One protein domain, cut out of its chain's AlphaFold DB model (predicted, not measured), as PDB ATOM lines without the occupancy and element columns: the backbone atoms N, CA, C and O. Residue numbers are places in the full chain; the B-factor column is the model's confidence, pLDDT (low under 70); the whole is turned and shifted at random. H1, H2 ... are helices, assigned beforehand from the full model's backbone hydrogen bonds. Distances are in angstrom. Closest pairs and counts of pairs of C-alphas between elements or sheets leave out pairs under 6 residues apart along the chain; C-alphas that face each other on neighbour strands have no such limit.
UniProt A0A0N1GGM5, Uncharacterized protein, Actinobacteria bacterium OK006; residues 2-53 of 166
ATOM      1  N   ALA A   2     -48.671  10.789 -30.964       82.94
ATOM      2  CA  ALA A   2     -49.706  10.032 -31.692       82.94
ATOM      3  C   ALA A   2     -51.001   9.866 -30.868       82.94
ATOM      4  O   ALA A   2     -52.051  10.311 -31.309       82.94
ATOM      5  N   GLU A   3     -50.878   9.428 -29.613       85.44
ATOM      6  CA  GLU A   3     -51.961   9.380 -28.612       85.44
ATOM      7  C   GLU A   3     -52.790  10.680 -28.515       85.44
ATOM      8  O   GLU A   3     -54.010  10.638 -28.423       85.44
ATOM      9  N   ALA A   4     -52.157  11.858 -28.615       87.06
ATOM     10  CA  ALA A   4     -52.870  13.139 -28.601       87.06
ATOM     11  C   ALA A   4     -53.690  13.366 -29.884       87.06
ATOM     12  O   ALA A   4     -54.763  13.956 -29.839       87.06
ATOM     13  N   ALA A   5     -53.214  12.894 -31.038       87.88
ATOM     14  CA  ALA A   5     -54.021  12.882 -32.255       87.88
ATOM     15  C   ALA A   5     -55.167  11.862 -32.154       87.88
ATOM     16  O   ALA A   5     -56.269  12.145 -32.610       87.88
ATOM     17  N   GLU A   6     -54.935  10.714 -31.515       88.25
ATOM     18  CA  GLU A   6     -55.938   9.661 -31.309       88.25
ATOM     19  C   GLU A   6     -57.106  10.119 -30.417       88.25
ATOM     20  O   GLU A   6     -58.232   9.667 -30.628       88.25
ATOM     21  N   THR A   7     -56.911  11.092 -29.511       87.88
ATOM     22  CA  THR A   7     -58.036  11.717 -28.782       87.88
ATOM     23  C   THR A   7     -58.950  12.572 -29.669       87.88
ATOM     24  O   THR A   7     -60.014  12.983 -29.210       87.88
ATOM     25  N   THR A   8     -58.558  12.886 -30.913       85.69
ATOM     26  CA  THR A   8     -59.280  13.825 -31.789       85.69
ATOM     27  C   THR A   8     -59.545  13.227 -33.173       85.69
ATOM     28  O   THR A   8     -58.668  13.165 -34.037       85.69
ATOM     29  N   ILE A   9     -60.799  12.843 -33.424       84.88
ATOM     30  CA  ILE A   9     -61.224  12.223 -34.688       84.88
ATOM     31  C   ILE A   9     -60.834  13.101 -35.892       84.88
ATOM     32  O   ILE A   9     -61.165  14.283 -35.962       84.88
ATOM     33  N   GLY A  10     -60.145  12.503 -36.869       83.06
ATOM     34  CA  GLY A  10     -59.745  13.165 -38.117       83.06
ATOM     35  C   GLY A  10     -58.427  13.950 -38.059       83.06
ATOM     36  O   GLY A  10     -57.983  14.457 -39.096       83.06
ATOM     37  N   VAL A  11     -57.754  14.028 -36.905       87.88
ATOM     38  CA  VAL A  11     -56.395  14.584 -36.820       87.88
ATOM     39  C   VAL A  11     -55.386  13.533 -37.281       87.88
ATOM     40  O   VAL A  11     -55.215  12.488 -36.664       87.88
ATOM     41  N   ASN A  12     -54.676  13.812 -38.376       84.12
ATOM     42  CA  ASN A  12     -53.530  12.993 -38.769       84.12
ATOM     43  C   ASN A  12     -52.351  13.272 -37.798       84.12
ATOM     44  O   ASN A  12     -51.983  14.444 -37.646       84.12
ATOM     45  N   PRO A  13     -51.738  12.239 -37.182       86.56
ATOM     46  CA  PRO A  13     -50.681  12.402 -36.180       86.56
ATOM     47  C   PRO A  13     -49.422  13.113 -36.704       86.56
ATOM     48  O   PRO A  13     -48.781  13.831 -35.939       86.56
ATOM     49  N   ASP A  14     -49.116  13.034 -38.005       84.12
ATOM     50  CA  ASP A  14     -47.984  13.730 -38.649       84.12
ATOM     51  C   ASP A  14     -48.118  15.269 -38.622       84.12
ATOM     52  O   ASP A  14     -47.187  15.990 -39.001       84.12
ATOM     53  N   ARG A  15     -49.292  15.795 -38.236       89.62
ATOM     54  CA  ARG A  15     -49.540  17.237 -38.070       89.62
ATOM     55  C   ARG A  15     -49.228  17.751 -36.669       89.62
ATOM     56  O   ARG A  15     -49.081  18.963 -36.515       89.62
ATOM     57  N   VAL A  16     -49.146  16.876 -35.668       92.50
ATOM     58  CA  VAL A  16     -48.873  17.266 -34.281       92.50
ATOM     59  C   VAL A  16     -47.369  17.494 -34.142       92.50
ATOM     60  O   VAL A  16     -46.571  16.577 -34.339       92.50
ATOM     61  N   SER A  17     -46.951  18.734 -33.875       90.88
ATOM     62  CA  SER A  17     -45.522  19.065 -33.901       90.88
ATOM     63  C   SER A  17     -44.820  18.685 -32.594       90.88
ATOM     64  O   SER A  17     -45.246  19.071 -31.505       90.88
ATOM     65  N   PHE A  18     -43.692  17.981 -32.712       92.75
ATOM     66  CA  PHE A  18     -42.815  17.706 -31.573       92.75
ATOM     67  C   PHE A  18     -42.231  18.994 -30.971       92.75
ATOM     68  O   PHE A  18     -42.075  19.080 -29.761       92.75
ATOM     69  N   THR A  19     -41.947  20.011 -31.793       95.38
ATOM     70  CA  THR A  19     -41.369  21.279 -31.322       95.38
ATOM     71  C   THR A  19     -42.324  22.040 -30.405       95.38
ATOM     72  O   THR A  19     -41.913  22.404 -29.314       95.38
ATOM     73  N   VAL A  20     -43.602  22.212 -30.774       95.44
ATOM     74  CA  VAL A  20     -44.585  22.859 -29.877       95.44
ATOM     75  C   VAL A  20     -44.751  22.062 -28.586       95.44
ATOM     76  O   VAL A  20     -44.818  22.654 -27.516       95.44
ATOM     77  N   ALA A  21     -44.768  20.728 -28.662       94.50
ATOM     78  CA  ALA A  21     -44.833  19.891 -27.468       94.50
ATOM     79  C   ALA A  21     -43.596  20.054 -26.561       94.50
ATOM     80  O   ALA A  21     -43.731  20.053 -25.342       94.50
ATOM     81  N   LEU A  22     -42.403  20.210 -27.144       95.81
ATOM     82  CA  LEU A  22     -41.162  20.431 -26.405       95.81
ATOM     83  C   LEU A  22     -41.127  21.811 -25.737       95.81
ATOM     84  O   LEU A  22     -40.728  21.891 -24.579       95.81
ATOM     85  N   GLU A  23     -41.545  22.873 -26.432       96.62
ATOM     86  CA  GLU A  23     -41.626  24.209 -25.825       96.62
ATOM     87  C   GLU A  23     -42.707  24.249 -24.734       96.62
ATOM     88  O   GLU A  23     -42.402  24.629 -23.611       96.62
ATOM     89  N   ALA A  24     -43.905  23.703 -24.976       94.00
ATOM     90  CA  ALA A  24     -44.950  23.610 -23.951       94.00
ATOM     91  C   ALA A  24     -44.498  22.813 -22.709       94.00
ATOM     92  O   ALA A  24     -44.823  23.182 -21.584       94.00
ATOM     93  N   ALA A  25     -43.716  21.741 -22.890       93.00
ATOM     94  CA  ALA A  25     -43.134  20.992 -21.776       93.00
ATOM     95  C   ALA A  25     -42.071  21.801 -21.007       93.00
ATOM     96  O   ALA A  25     -41.968  21.668 -19.789       93.00
ATOM     97  N   ARG A  26     -41.284  22.646 -21.688       95.19
ATOM     98  CA  ARG A  26     -40.340  23.569 -21.031       95.19
ATOM     99  C   ARG A  26     -41.075  24.646 -20.249       95.19
ATOM    100  O   ARG A  26     -40.710  24.878 -19.102       95.19
ATOM    101  N   ASP A  27     -42.105  25.245 -20.837       92.94
ATOM    102  CA  ASP A  27     -42.916  26.272 -20.187       92.94
ATOM    103  C   ASP A  27     -43.511  25.728 -18.885       92.94
ATOM    104  O   ASP A  27     -43.305  26.330 -17.836       92.94
ATOM    105  N   GLN A  28     -44.106  24.527 -18.907       90.69
ATOM    106  CA  GLN A  28     -44.594  23.852 -17.695       90.69
ATOM    107  C   GLN A  28     -43.511  23.619 -16.631       90.69
ATOM    108  O   GLN A  28     -43.765  23.807 -15.442       90.69
ATOM    109  N   LEU A  29     -42.304  23.202 -17.031       91.12
ATOM    110  CA  LEU A  29     -41.188  23.006 -16.097       91.12
ATOM    111  C   LEU A  29     -40.701  24.330 -15.490       91.12
ATOM    112  O   LEU A  29     -40.266  24.342 -14.341       91.12
ATOM    113  N   ILE A  30     -40.780  25.434 -16.238       93.38
ATOM    114  CA  ILE A  30     -40.389  26.779 -15.790       93.38
ATOM    115  C   ILE A  30     -41.459  27.389 -14.874       93.38
ATOM    116  O   ILE A  30     -41.116  27.982 -13.853       93.38
ATOM    117  N   THR A  31     -42.745  27.233 -15.201       90.31
ATOM    118  CA  THR A  31     -43.867  27.733 -14.386       90.31
ATOM    119  C   THR A  31     -44.211  26.824 -13.201       90.31
ATOM    120  O   THR A  31     -45.032  27.204 -12.367       90.31
ATOM    121  N   ALA A  32     -43.590  25.640 -13.111       85.44
ATOM    122  CA  ALA A  32     -43.948  24.553 -12.193       85.44
ATOM    123  C   ALA A  32     -45.432  24.136 -12.295       85.44
ATOM    124  O   ALA A  32     -46.055  23.679 -11.331       85.44
ATOM    125  N   GLU A  33     -46.014  24.288 -13.481       72.06
ATOM    126  CA  GLU A  33     -47.412  23.989 -13.752       72.06
ATOM    127  C   GLU A  33     -47.601  22.491 -14.041       72.06
ATOM    128  O   GLU A  33     -46.765  21.849 -14.674       72.06
ATOM    129  N   SER A  34     -48.714  21.913 -13.572       68.75
ATOM    130  CA  SER A  34     -49.005  20.460 -13.545       68.75
ATOM    131  C   SER A  34     -48.195  19.582 -12.567       68.75
ATOM    132  O   SER A  34     -48.192  18.361 -12.698       68.75
ATOM    133  N   VAL A  35     -47.596  20.161 -11.516       72.81
ATOM    134  CA  VAL A  35     -47.043  19.386 -10.373       72.81
ATOM    135  C   VAL A  35     -48.128  18.593  -9.619       72.81
ATOM    136  O   VAL A  35     -47.849  17.549  -9.032       72.81
ATOM    137  N   LEU A  36     -49.378  19.070  -9.637       75.44
ATOM    138  CA  LEU A  36     -50.535  18.357  -9.088       75.44
ATOM    139  C   LEU A  36     -51.120  17.374 -10.120       75.44
ATOM    140  O   LEU A  36     -51.099  17.677 -11.315       75.44
ATOM    141  N   PRO A  37     -51.677  16.222  -9.686       66.44
ATOM    142  CA  PRO A  37     -52.230  15.218 -10.593       66.44
ATOM    143  C   PRO A  37     -53.332  15.814 -11.477       66.44
ATOM    144  O   PRO A  37     -54.346  16.312 -10.987       66.44
ATOM    145  N   GLY A  38     -53.107  15.771 -12.791       66.19
ATOM    146  CA  GLY A  38     -54.002  16.350 -13.788       66.19
ATOM    147  C   GLY A  38     -55.305  15.571 -13.979       66.19
ATOM    148  O   GLY A  38     -55.414  14.387 -13.658       66.19
ATOM    149  N   THR A  39     -56.298  16.243 -14.559       68.44
ATOM    150  CA  THR A  39     -57.562  15.626 -14.987       68.44
ATOM    151  C   THR A  39     -57.334  14.560 -16.067       68.44
ATOM    152  O   THR A  39     -56.480  14.768 -16.935       68.44
ATOM    153  N   PRO A  40     -58.119  13.466 -16.095       68.25
ATOM    154  CA  PRO A  40     -58.003  12.443 -17.131       68.25
ATOM    155  C   PRO A  40     -58.314  13.021 -18.520       68.25
ATOM    156  O   PRO A  40     -59.387  13.580 -18.743       68.25
ATOM    157  N   GLY A  41     -57.375  12.876 -19.453       75.44
ATOM    158  CA  GLY A  41     -57.475  13.394 -20.818       75.44
ATOM    159  C   GLY A  41     -56.105  13.771 -21.396       75.44
ATOM    160  O   GLY A  41     -55.081  13.545 -20.747       75.44
ATOM    161  N   PRO A  42     -56.055  14.361 -22.606       75.44
ATOM    162  CA  PRO A  42     -54.819  14.915 -23.144       75.44
ATOM    163  C   PRO A  42     -54.336  16.052 -22.232       75.44
ATOM    164  O   PRO A  42     -55.008  17.077 -22.098       75.44
ATOM    165  N   GLY A  43     -53.174  15.868 -21.596       86.69
ATOM    166  CA  GLY A  43     -52.557  16.883 -20.734       86.69
ATOM    167  C   GLY A  43     -52.185  18.164 -21.492       86.69
ATOM    168  O   GLY A  43     -52.194  18.196 -22.721       86.69
ATOM    169  N   VAL A  44     -51.812  19.224 -20.772       89.88
ATOM    170  CA  VAL A  44     -51.569  20.570 -21.339       89.88
ATOM    171  C   VAL A  44     -50.584  20.562 -22.524       89.88
ATOM    172  O   VAL A  44     -50.851  21.210 -23.532       89.88
ATOM    173  N   ILE A  45     -49.522  19.746 -22.487       91.81
ATOM    174  CA  ILE A  45     -48.590  19.549 -23.622       91.81
ATOM    175  C   ILE A  45     -49.318  19.055 -24.884       91.81
ATOM    176  O   ILE A  45     -49.075  19.533 -25.993       91.81
ATOM    177  N   ALA A  46     -50.215  18.078 -24.726       90.50
ATOM    178  CA  ALA A  46     -51.007  17.529 -25.819       90.50
ATOM    179  C   ALA A  46     -52.023  18.558 -26.340       90.50
ATOM    180  O   ALA A  46     -52.173  18.693 -27.551       90.50
ATOM    181  N   GLN A  47     -52.651  19.335 -25.451       92.12
ATOM    182  CA  GLN A  47     -53.566  20.419 -25.830       92.12
ATOM    183  C   GLN A  47     -52.846  21.520 -26.621       92.12
ATOM    184  O   GLN A  47     -53.314  21.900 -27.693       92.12
ATOM    185  N   ALA A  48     -51.672  21.972 -26.168       93.75
ATOM    186  CA  ALA A  48     -50.854  22.957 -26.878       93.75
ATOM    187  C   ALA A  48     -50.446  22.463 -28.280       93.75
ATOM    188  O   ALA A  48     -50.561  23.190 -29.271       93.75
ATOM    189  N   ALA A  49     -50.039  21.196 -28.395       93.75
ATOM    190  CA  ALA A  49     -49.664  20.598 -29.674       93.75
ATOM    191  C   ALA A  49     -50.860  20.371 -30.628       93.75
ATOM    192  O   ALA A  49     -50.678  20.411 -31.848       93.75
ATOM    193  N   LEU A  50     -52.074  20.171 -30.097       93.69
ATOM    194  CA  LEU A  50     -53.328  20.120 -30.862       93.69
ATOM    195  C   LEU A  50     -53.857  21.514 -31.243       93.69
ATOM    196  O   LEU A  50     -54.496  21.653 -32.282       93.69
ATOM    197  N   ALA A  51     -53.572  22.552 -30.454       94.00
ATOM    198  CA  ALA A  51     -53.910  23.933 -30.797       94.00
ATOM    199  C   ALA A  51     -53.056  24.455 -31.971       94.00
ATOM    200  O   ALA A  51     -53.561  25.158 -32.845       94.00
ATOM    201  N   ALA A  52     -51.780  24.062 -32.036       93.94
ATOM    202  CA  ALA A  52     -50.827  24.494 -33.062       93.94
ATOM    203  C   ALA A  52     -50.513  23.399 -34.106       93.94
ATOM    204  O   ALA A  52     -49.349  23.082 -34.378       93.94
ATOM    205  N   LEU A  53     -51.549  22.805 -34.717       93.19
ATOM    206  CA  LEU A  53     -51.365  21.808 -35.781       93.19
ATOM    207  C   LEU A  53     -50.632  22.389 -36.994       93.19
ATOM    208  O   LEU A  53     -51.059  23.378 -37.592       93.19
TER     209      LEU A  53
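Overview. This is residues 2 to 53 of the 166 residues of an uncharacterized protein of Actinobacteria bacterium OK006 (UniProt A0A0N1GGM5). A short helix, H3, sits in the middle of a flattened bend of chain, with the long helix H2 packed on one side of it and the small helix H1 on another side. H2 and H3 make a helical hairpin whose connecting link is long, and residues 35 to 40 of that link stick out from the rest; the other long link runs from H1 to H2. The printed part has 52 residues, with three named helices in the order H1, H2, H3 and no named strand, and its class is all helix. It is compact, with a radius of gyration of the C-alphas of 11.2 A, and the C-alphas span 32 by 23 by 14 A along their three main axes.

Arrangement. Along the printed part from its first residue come H1, residues 2 to 6, H2, residues 18 to 31, and H3, residues 44 to 51. H1 touches H3, with 4 pairs of C-alphas within 8 A; the closest C-alphas of the two are those of Ala 4 and Ala 46, 5.5 A apart. H1 and H2 are apart. H2 touches H3, with 12 pairs of C-alphas within 8 A, and the closest are those of Ala 21 and Ala 49, 5.4 A apart. H2 and H3 run opposite ways at a steep tilt of 41 degrees and form a helical hairpin. Their centres are 9.9 A apart, and those of H1 and H3 are 10.4 A apart. In H1, H2 and H3, every pair of backbone O of residue i and N of residue i+4 is within hydrogen-bond range.

Along the chain. H1, Ala 2 to Glu 6, begins with C-alpha 2 at (-49.706, 10.032, -31.692) and measures 6.3 A from first to last C-alpha. H2, Phe 18 to Thr 31, is the longest helix, with 14 residues and 19.9 A from C-alpha 18 at (-42.815, 17.706, -31.573) to C-alpha 31. H3, Val 44 to Ala 51, measures 10.3 A and ends with C-alpha 51 at (-53.910, 23.933, -30.797).

Size, cuts and confidence. The two C-alphas farthest apart are those of Gly 10 and Ile 30, at 32.5 A, while those of Ala 2 and Leu 53, the first and last printed residues, are 12.6 A apart. The printed part has no cut. Both links are long, with 11 residues between H1 and H2 and 12 between H2 and H3. Residues 35 to 40 stand free. The mean pLDDT of the printed part is 86.7, and five residues are under 70, namely residue 34 and residues 37 to 40.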